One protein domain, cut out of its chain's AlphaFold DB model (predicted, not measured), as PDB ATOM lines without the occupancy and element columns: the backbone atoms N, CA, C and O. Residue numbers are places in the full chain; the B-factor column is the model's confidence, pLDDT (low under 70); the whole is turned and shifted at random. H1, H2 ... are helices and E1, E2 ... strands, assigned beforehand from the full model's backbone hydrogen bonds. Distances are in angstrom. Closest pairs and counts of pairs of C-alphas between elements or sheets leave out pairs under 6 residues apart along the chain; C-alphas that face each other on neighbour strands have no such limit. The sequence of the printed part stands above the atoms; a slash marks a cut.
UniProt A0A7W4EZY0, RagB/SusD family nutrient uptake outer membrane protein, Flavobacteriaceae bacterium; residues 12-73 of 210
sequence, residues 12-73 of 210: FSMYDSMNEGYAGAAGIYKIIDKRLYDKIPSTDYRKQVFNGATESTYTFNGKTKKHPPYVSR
ATOM      1  N   PHE A  12     176.694 247.813 162.174       92.44
ATOM      2  CA  PHE A  12     177.057 249.158 162.608       92.44
ATOM      3  C   PHE A  12     175.885 249.850 163.295       92.44
ATOM      4  O   PHE A  12     176.080 250.385 164.382       92.44
ATOM      5  N   SER A  13     174.651 249.740 162.793       91.75
ATOM      6  CA  SER A  13     173.464 250.234 163.512       91.75
ATOM      7  C   SER A  13     173.341 249.649 164.933       91.75
ATOM      8  O   SER A  13     172.938 250.345 165.866       91.75
ATOM      9  N   MET A  14     173.742 248.389 165.128       91.31
ATOM     10  CA  MET A  14     173.711 247.696 166.420       91.31
ATOM     11  C   MET A  14     174.908 247.968 167.340       91.31
ATOM     12  O   MET A  14     174.756 247.776 168.544       91.31
ATOM     13  N   TYR A  15     176.085 248.333 166.826       93.12
ATOM     14  CA  TYR A  15     177.336 248.350 167.605       93.12
ATOM     15  C   TYR A  15     178.062 249.689 167.635       93.12
ATOM     16  O   TYR A  15     178.759 249.960 168.613       93.12
ATOM     17  N   ASP A  16     177.917 250.514 166.606       94.25
ATOM     18  CA  ASP A  16     178.604 251.795 166.543       94.25
ATOM     19  C   ASP A  16     177.854 252.837 167.372       94.25
ATOM     20  O   ASP A  16     176.764 253.295 167.031       94.25
ATOM     21  N   SER A  17     178.452 253.217 168.499       94.06
ATOM     22  CA  SER A  17     177.873 254.189 169.423       94.06
ATOM     23  C   SER A  17     177.852 255.620 168.862       94.06
ATOM     24  O   SER A  17     177.165 256.490 169.401       94.06
ATOM     25  N   MET A  18     178.561 255.888 167.764       93.06
ATOM     26  CA  MET A  18     178.677 257.212 167.148       93.06
ATOM     27  C   MET A  18     177.717 257.443 165.984       93.06
ATOM     28  O   MET A  18     177.493 258.597 165.616       93.06
ATOM     29  N   ASN A  19     177.086 256.398 165.454       89.44
ATOM     30  CA  ASN A  19     176.167 256.521 164.325       89.44
ATOM     31  C   ASN A  19     174.729 256.912 164.729       89.44
ATOM     32  O   ASN A  19     174.432 257.154 165.901       89.44
ATOM     33  N   GLU A  20     173.828 256.966 163.745       88.94
ATOM     34  CA  GLU A  20     172.401 257.286 163.930       88.94
ATOM     35  C   GLU A  20     171.512 256.039 164.132       88.94
ATOM     36  O   GLU A  20     170.303 256.070 163.903       88.94
ATOM     37  N   GLY A  21     172.114 254.903 164.490       89.69
ATOM     38  CA  GLY A  21     171.437 253.620 164.666       89.69
ATOM     39  C   GLY A  21     170.999 253.372 166.105       89.69
ATOM     40  O   GLY A  21     170.901 254.281 166.931       89.69
ATOM     41  N   TYR A  22     170.768 252.105 166.435       91.69
ATOM     42  CA  TYR A  22     170.337 251.711 167.774       91.69
ATOM     43  C   TYR A  22     171.412 251.929 168.841       91.69
ATOM     44  O   TYR A  22     171.098 252.403 169.932       91.69
ATOM     45  N   ALA A  23     172.673 251.604 168.544       92.12
ATOM     46  CA  ALA A  23     173.761 251.818 169.496       92.12
ATOM     47  C   ALA A  23     173.993 253.301 169.778       92.12
ATOM     48  O   ALA A  23     174.267 253.667 170.920       92.12
ATOM     49  N   GLY A  24     173.883 254.140 168.746       91.31
ATOM     50  CA  GLY A  24     174.220 255.546 168.839       91.31
ATOM     51  C   GLY A  24     173.051 256.491 169.110       91.31
ATOM     52  O   GLY A  24     173.139 257.274 170.051       91.31
ATOM     53  N   ALA A  25     172.011 256.512 168.275       90.62
ATOM     54  CA  ALA A  25     170.894 257.455 168.416       90.62
ATOM     55  C   ALA A  25     169.861 256.979 169.445       90.62
ATOM     56  O   ALA A  25     169.391 257.774 170.253       90.62
ATOM     57  N   ALA A  26     169.550 255.678 169.469       91.81
ATOM     58  CA  ALA A  26     168.616 255.119 170.453       91.81
ATOM     59  C   ALA A  26     169.262 254.850 171.830       91.81
ATOM     60  O   ALA A  26     168.579 254.408 172.751       91.81
ATOM     61  N   GLY A  27     170.572 255.083 171.976       91.06
ATOM     62  CA  GLY A  27     171.295 254.919 173.240       91.06
ATOM     63  C   GLY A  27     171.401 253.473 173.736       91.06
ATOM     64  O   GLY A  27     171.674 253.247 174.916       91.06
ATOM     65  N   ILE A  28     171.201 252.475 172.866       92.19
ATOM     66  CA  ILE A  28     171.310 251.046 173.207       92.19
ATOM     67  C   ILE A  28     172.783 250.621 173.151       92.19
ATOM     68  O   ILE A  28     173.197 249.767 172.357       92.19
ATOM     69  N   TYR A  29     173.594 251.256 173.992       93.56
ATOM     70  CA  TYR A  29     175.038 251.092 173.982       93.56
ATOM     71  C   TYR A  29     175.467 249.656 174.290       93.56
ATOM     72  O   TYR A  29     174.944 248.994 175.190       93.56
ATOM     73  N   LYS A  30     176.489 249.185 173.574       94.50
ATOM     74  CA  LYS A  30     177.167 247.928 173.898       94.50
ATOM     75  C   LYS A  30     178.287 248.225 174.882       94.50
ATOM     76  O   LYS A  30     179.256 248.899 174.540       94.50
ATOM     77  N   ILE A  31     178.129 247.737 176.108       95.12
ATOM     78  CA  ILE A  31     179.071 247.970 177.203       95.12
ATOM     79  C   ILE A  31     179.909 246.723 177.491       95.12
ATOM     80  O   ILE A  31     179.428 245.592 177.378       95.12
ATOM     81  N   ILE A  32     181.172 246.919 177.862       97.31
ATOM     82  CA  ILE A  32     182.031 245.847 178.373       97.31
ATOM     83  C   ILE A  32     181.644 245.501 179.821       97.31
ATOM     84  O   ILE A  32     181.270 246.378 180.596       97.31
ATOM     85  N   ASP A  33     181.728 244.222 180.207       96.94
ATOM     86  CA  ASP A  33     181.603 243.814 181.617       96.94
ATOM     87  C   ASP A  33     182.727 244.470 182.427       96.94
ATOM     88  O   ASP A  33     183.898 244.341 182.053       96.94
ATOM     89  N   LYS A  34     182.394 245.148 183.533       97.19
ATOM     90  CA  LYS A  34     183.396 245.904 184.298       97.19
ATOM     91  C   LYS A  34     184.577 245.033 184.729       97.19
ATOM     92  O   LYS A  34     185.709 245.479 184.658       97.19
ATOM     93  N   ARG A  35     184.347 243.756 185.070       97.38
ATOM     94  CA  ARG A  35     185.419 242.844 185.505       97.38
ATOM     95  C   ARG A  35     186.401 242.549 184.379       97.38
ATOM     96  O   ARG A  35     187.559 242.265 184.656       97.38
ATOM     97  N   LEU A  36     185.946 242.556 183.123       97.88
ATOM     98  CA  LEU A  36     186.844 242.413 181.979       97.88
ATOM     99  C   LEU A  36     187.612 243.714 181.742       97.88
ATOM    100  O   LEU A  36     188.815 243.649 181.548       97.88
ATOM    101  N   TYR A  37     186.944 244.869 181.812       98.50
ATOM    102  CA  TYR A  37     187.590 246.179 181.678       98.50
ATOM    103  C   TYR A  37     188.677 246.412 182.740       98.50
ATOM    104  O   TYR A  37     189.777 246.862 182.420       98.50
ATOM    105  N   ASP A  38     188.389 246.058 183.993       98.06
ATOM    106  CA  ASP A  38     189.296 246.227 185.132       98.06
ATOM    107  C   ASP A  38     190.543 245.335 185.015       98.06
ATOM    108  O   ASP A  38     191.597 245.681 185.541       98.06
ATOM    109  N   LYS A  39     190.450 244.222 184.272       98.31
ATOM    110  CA  LYS A  39     191.582 243.335 183.967       98.31
ATOM    111  C   LYS A  39     192.499 243.855 182.861       98.31
ATOM    112  O   LYS A  39     193.553 243.265 182.660       98.31
ATOM    113  N   ILE A  40     192.118 244.909 182.136       98.62
ATOM    114  CA  ILE A  40     192.963 245.498 181.093       98.62
ATOM    115  C   ILE A  40     193.914 246.507 181.763       98.62
ATOM    116  O   ILE A  40     193.426 247.471 182.369       98.62
ATOM    117  N   PRO A  41     195.246 246.334 181.689       98.12
ATOM    118  CA  PRO A  41     196.201 247.310 182.216       98.12
ATOM    119  C   PRO A  41     196.099 248.663 181.501       98.12
ATOM    120  O   PRO A  41     195.627 248.751 180.370       98.12
ATOM    121  N   SER A  42     196.543 249.751 182.136       97.94
ATOM    122  CA  SER A  42     196.587 251.074 181.482       97.94
ATOM    123  C   SER A  42     197.639 251.169 180.373       97.94
ATOM    124  O   SER A  42     197.552 252.064 179.536       97.94
ATOM    125  N   THR A  43     198.622 250.267 180.376       98.56
ATOM    126  CA  THR A  43     199.648 250.102 179.335       98.56
ATOM    127  C   THR A  43     199.115 249.410 178.077       98.56
ATOM    128  O   THR A  43     199.747 249.489 177.027       98.56
ATOM    129  N   ASP A  44     197.934 248.790 178.152       98.75
ATOM    130  CA  ASP A  44     197.253 248.175 177.018       98.75
ATOM    131  C   ASP A  44     196.347 249.186 176.307       98.75
ATOM    132  O   ASP A  44     195.318 249.622 176.843       98.75
ATOM    133  N   TYR A  45     196.687 249.534 175.060       98.19
ATOM    134  CA  TYR A  45     195.903 250.505 174.290       98.19
ATOM    135  C   TYR A  45     194.460 250.041 174.070       98.19
ATOM    136  O   TYR A  45     193.563 250.868 173.880       98.19
ATOM    137  N   ARG A  46     194.191 248.727 174.125       98.38
ATOM    138  CA  ARG A  46     192.842 248.179 173.949       98.38
ATOM    139  C   ARG A  46     191.905 248.649 175.052       98.38
ATOM    140  O   ARG A  46     190.703 248.697 174.821       98.38
ATOM    141  N   LYS A  47     192.403 249.098 176.211       98.31
ATOM    142  CA  LYS A  47     191.552 249.720 177.237       98.31
ATOM    143  C   LYS A  47     190.852 250.981 176.727       98.31
ATOM    144  O   LYS A  47     189.709 251.242 177.092       98.31
ATOM    145  N   GLN A  48     191.519 251.735 175.853       95.94
ATOM    146  CA  GLN A  48     191.040 253.017 175.325       95.94
ATOM    147  C   GLN A  48     189.903 252.858 174.306       95.94
ATOM    148  O   GLN A  48     189.202 253.826 174.002       95.94
ATOM    149  N   VAL A  49     189.670 251.639 173.799       95.81
ATOM    150  CA  VAL A  49     188.525 251.358 172.917       95.81
ATOM    151  C   VAL A  49     187.208 251.284 173.689       95.81
ATOM    152  O   VAL A  49     186.161 251.110 173.073       95.81
ATOM    153  N   PHE A  50     187.228 251.429 175.014       97.88
ATOM    154  CA  PHE A  50     186.044 251.526 175.859       97.88
ATOM    155  C   PHE A  50     186.044 252.853 176.615       97.88
ATOM    156  O   PHE A  50     187.095 253.410 176.933       97.88
ATOM    157  N   ASN A  51     184.855 253.355 176.936       97.75
ATOM    158  CA  ASN A  51     184.731 254.408 177.924       97.75
ATOM    159  C   ASN A  51     185.093 253.877 179.322       97.75
ATOM    160  O   ASN A  51     184.907 252.692 179.608       97.75
ATOM    161  N   GLY A  52     185.597 254.757 180.186       97.25
ATOM    162  CA  GLY A  52     185.969 254.415 181.557       97.25
ATOM    163  C   GLY A  52     184.777 254.145 182.476       97.25
ATOM    164  O   GLY A  52     183.635 254.008 182.038       97.25
ATOM    165  N   ALA A  53     185.054 254.091 183.781       96.38
ATOM    166  CA  ALA A  53     184.046 253.877 184.824       96.38
ATOM    167  C   ALA A  53     183.112 255.085 185.043       96.38
ATOM    168  O   ALA A  53     182.116 254.976 185.754       96.38
ATOM    169  N   THR A  54     183.421 256.227 184.431       96.81
ATOM    170  CA  THR A  54     182.615 257.442 184.477       96.81
ATOM    171  C   THR A  54     182.105 257.801 183.090       96.81
ATOM    172  O   THR A  54     182.677 257.441 182.059       96.81
ATOM    173  N   GLU A  55     180.984 258.508 183.065       97.06
ATOM    174  CA  GLU A  55     180.462 259.089 181.840       97.06
ATOM    175  C   GLU A  55     181.473 260.086 181.253       97.06
ATOM    176  O   GLU A  55     182.103 260.851 181.985       97.06
ATOM    177  N   SER A  56     181.643 260.071 179.931       97.12
ATOM    178  CA  SER A  56     182.552 260.992 179.252       97.12
ATOM    179  C   SER A  56     181.998 261.426 177.903       97.12
ATOM    180  O   SER A  56     181.309 260.676 177.210       97.12
ATOM    181  N   THR A  57     182.369 262.630 177.487       96.75
ATOM    182  CA  THR A  57     182.181 263.064 176.104       96.75
ATOM    183  C   THR A  57     183.174 262.336 175.197       96.75
ATOM    184  O   THR A  57     184.322 262.103 175.582       96.75
ATOM    185  N   TYR A  58     182.734 261.953 174.001       95.06
ATOM    186  CA  TYR A  58     183.574 261.385 172.954       95.06
ATOM    187  C   TYR A  58     183.222 262.016 171.610       95.06
ATOM    188  O   TYR A  58     182.044 262.122 171.257       95.06
ATOM    189  N   THR A  59     184.253 262.422 170.873       94.44
ATOM    190  CA  THR A  59     184.119 263.031 169.552       94.44
ATOM    191  C   THR A  59     184.755 262.126 168.511       94.44
ATOM    192  O   THR A  59     185.896 261.690 168.661       94.44
ATOM    193  N   PHE A  60     184.012 261.844 167.449       92.25
ATOM    194  CA  PHE A  60     184.469 261.059 166.311       92.25
ATOM    195  C   PHE A  60     183.775 261.560 165.049       92.25
ATOM    196  O   PHE A  60     182.564 261.776 165.057       92.25
ATOM    197  N   ASN A  61     184.546 261.759 163.978       89.69
ATOM    198  CA  ASN A  61     184.049 262.211 162.676       89.69
ATOM    199  C   ASN A  61     183.121 263.449 162.760       89.69
ATOM    200  O   ASN A  61     182.016 263.463 162.225       89.69
ATOM    201  N   GLY A  62     183.529 264.461 163.537       89.38
ATOM    202  CA  GLY A  62     182.765 265.703 163.734       89.38
ATOM    203  C   GLY A  62     181.516 265.586 164.619       89.38
ATOM    204  O   GLY A  62     180.901 266.603 164.931       89.38
ATOM    205  N   LYS A  63     181.149 264.381 165.071       89.00
ATOM    206  CA  LYS A  63     180.024 264.150 165.986       89.00
ATOM    207  C   LYS A  63     180.515 264.007 167.415       89.00
ATOM    208  O   LYS A  63     181.482 263.293 167.674       89.00
ATOM    209  N   THR A  64     179.801 264.626 168.347       94.00
ATOM    210  CA  THR A  64     180.107 264.580 169.778       94.00
ATOM    211  C   THR A  64     178.940 263.964 170.534       94.00
ATOM    212  O   THR A  64     177.807 264.422 170.401       94.00
ATOM    213  N   LYS A  65     179.217 262.934 171.339       92.94
ATOM    214  CA  LYS A  65     178.215 262.249 172.163       92.94
ATOM    215  C   LYS A  65     178.688 262.074 173.596       92.94
ATOM    216  O   LYS A  65     179.882 261.936 173.864       92.94
ATOM    217  N   LYS A  66     177.726 262.050 174.515       95.44
ATOM    218  CA  LYS A  66     177.941 261.730 175.926       95.44
ATOM    219  C   LYS A  66     177.790 260.221 176.104       95.44
ATOM    220  O   LYS A  66     176.691 259.687 175.977       95.44
ATOM    221  N   HIS A  67     178.898 259.525 176.326       95.62
ATOM    222  CA  HIS A  67     178.909 258.079 176.506       95.62
ATOM    223  C   HIS A  67     178.816 257.716 177.991       95.62
ATOM    224  O   HIS A  67     179.653 258.185 178.769       95.62
ATOM    225  N   PRO A  68     177.875 256.842 178.396       95.88
ATOM    226  CA  PRO A  68     177.869 256.286 179.743       95.88
ATOM    227  C   PRO A  68     179.125 255.439 180.017       95.88
ATOM    228  O   PRO A  68     179.905 255.149 179.099       95.88
ATOM    229  N   PRO A  69     179.358 255.040 181.278       97.06
ATOM    230  CA  PRO A  69     180.464 254.159 181.628       97.06
ATOM    231  C   PRO A  69     180.525 252.893 180.762       97.06
ATOM    232  O   PRO A  69     179.493 252.329 180.394       97.06
ATOM    233  N   TYR A  70     181.739 252.422 180.471       97.56
ATOM    234  CA  TYR A  70     182.014 251.132 179.817       97.56
ATOM    235  C   TYR A  70     181.507 250.956 178.373       97.56
ATOM    236  O   TYR A  70     181.601 249.856 177.827       97.56
ATOM    237  N   VAL A  71     180.996 251.999 177.714       97.06
ATOM    238  CA  VAL A  71     180.582 251.933 176.297       97.06
ATOM    239  C   VAL A  71     181.754 251.584 175.392       97.06
ATOM    240  O   VAL A  71     182.812 252.204 175.476       97.06
ATOM    241  N   SER A  72     181.564 250.625 174.490       96.38
ATOM    242  CA  SER A  72     182.550 250.338 173.456       96.38
ATOM    243  C   SER A  72     182.559 251.403 172.367       96.38
ATOM    244  O   SER A  72     181.525 251.851 171.891       96.38
ATOM    245  N   ARG A  73     183.770 251.753 171.950       95.00
ATOM    246  CA  ARG A  73     184.122 252.623 170.826       95.00
ATOM    247  C   ARG A  73     184.878 251.827 169.757       95.00
ATOM    248  O   ARG A  73     185.549 252.420 168.916       95.00
TER     249      ARG A  73
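What this domain is: This is residues 12 to 73 of the 210 residues of the protein "RagB/SusD family nutrient uptake outer membrane protein" of Flavobacteriaceae bacterium (UniProt A0A7W4EZY0). With little regular structure, loops form most of this domain: short helix H1 and the coiled stretch 16 to 28 make one end, short helices H2 and H3 the other, and hairpin E1-E2 covers one side. Residues 70 to 73 fold back into the middle. The printed part has 62 residues, in order H1, H2, H3, E1, E2, class mixed, with 24 in named elements; it is compact, radius of gyration of the C-alphas 11.5 A, spans 31 by 21 by 19 A.

How they stand to each other: H1, residues 12 to 15, is apart from H2, residues 34 to 38. H2 is close to but not clearly touching H3, residues 45 to 49; their closest C-alphas, Tyr 37 and Lys 47, are 6.9 A apart. E1, residues 56 to 60, and E2, residues 63 to 67, form an antiparallel hairpin at 152 degrees, with N 58 and O 65 at 2.9 A, within hydrogen-bond range. In H2 every O i to N i+4 pair is within range; H3 has 0 of 1, but 2 of 2 O i to N i+3 pairs; H1 is too short for an i+4 pair.

Where its parts are: H1 begins at C-alpha 12 (177.057, 249.158, 162.608). E1 spans 13.1 A and E2 12.2 A, ending at C-alpha 67 (178.909, 258.079, 176.506).

The domain as a whole: The C-alphas farthest apart, Ala 26 and Thr 43, are 32.7 A apart. The H1 to H2 link is long, 18 residues. The printed part has no cut, and no printed residue is under 70 in pLDDT.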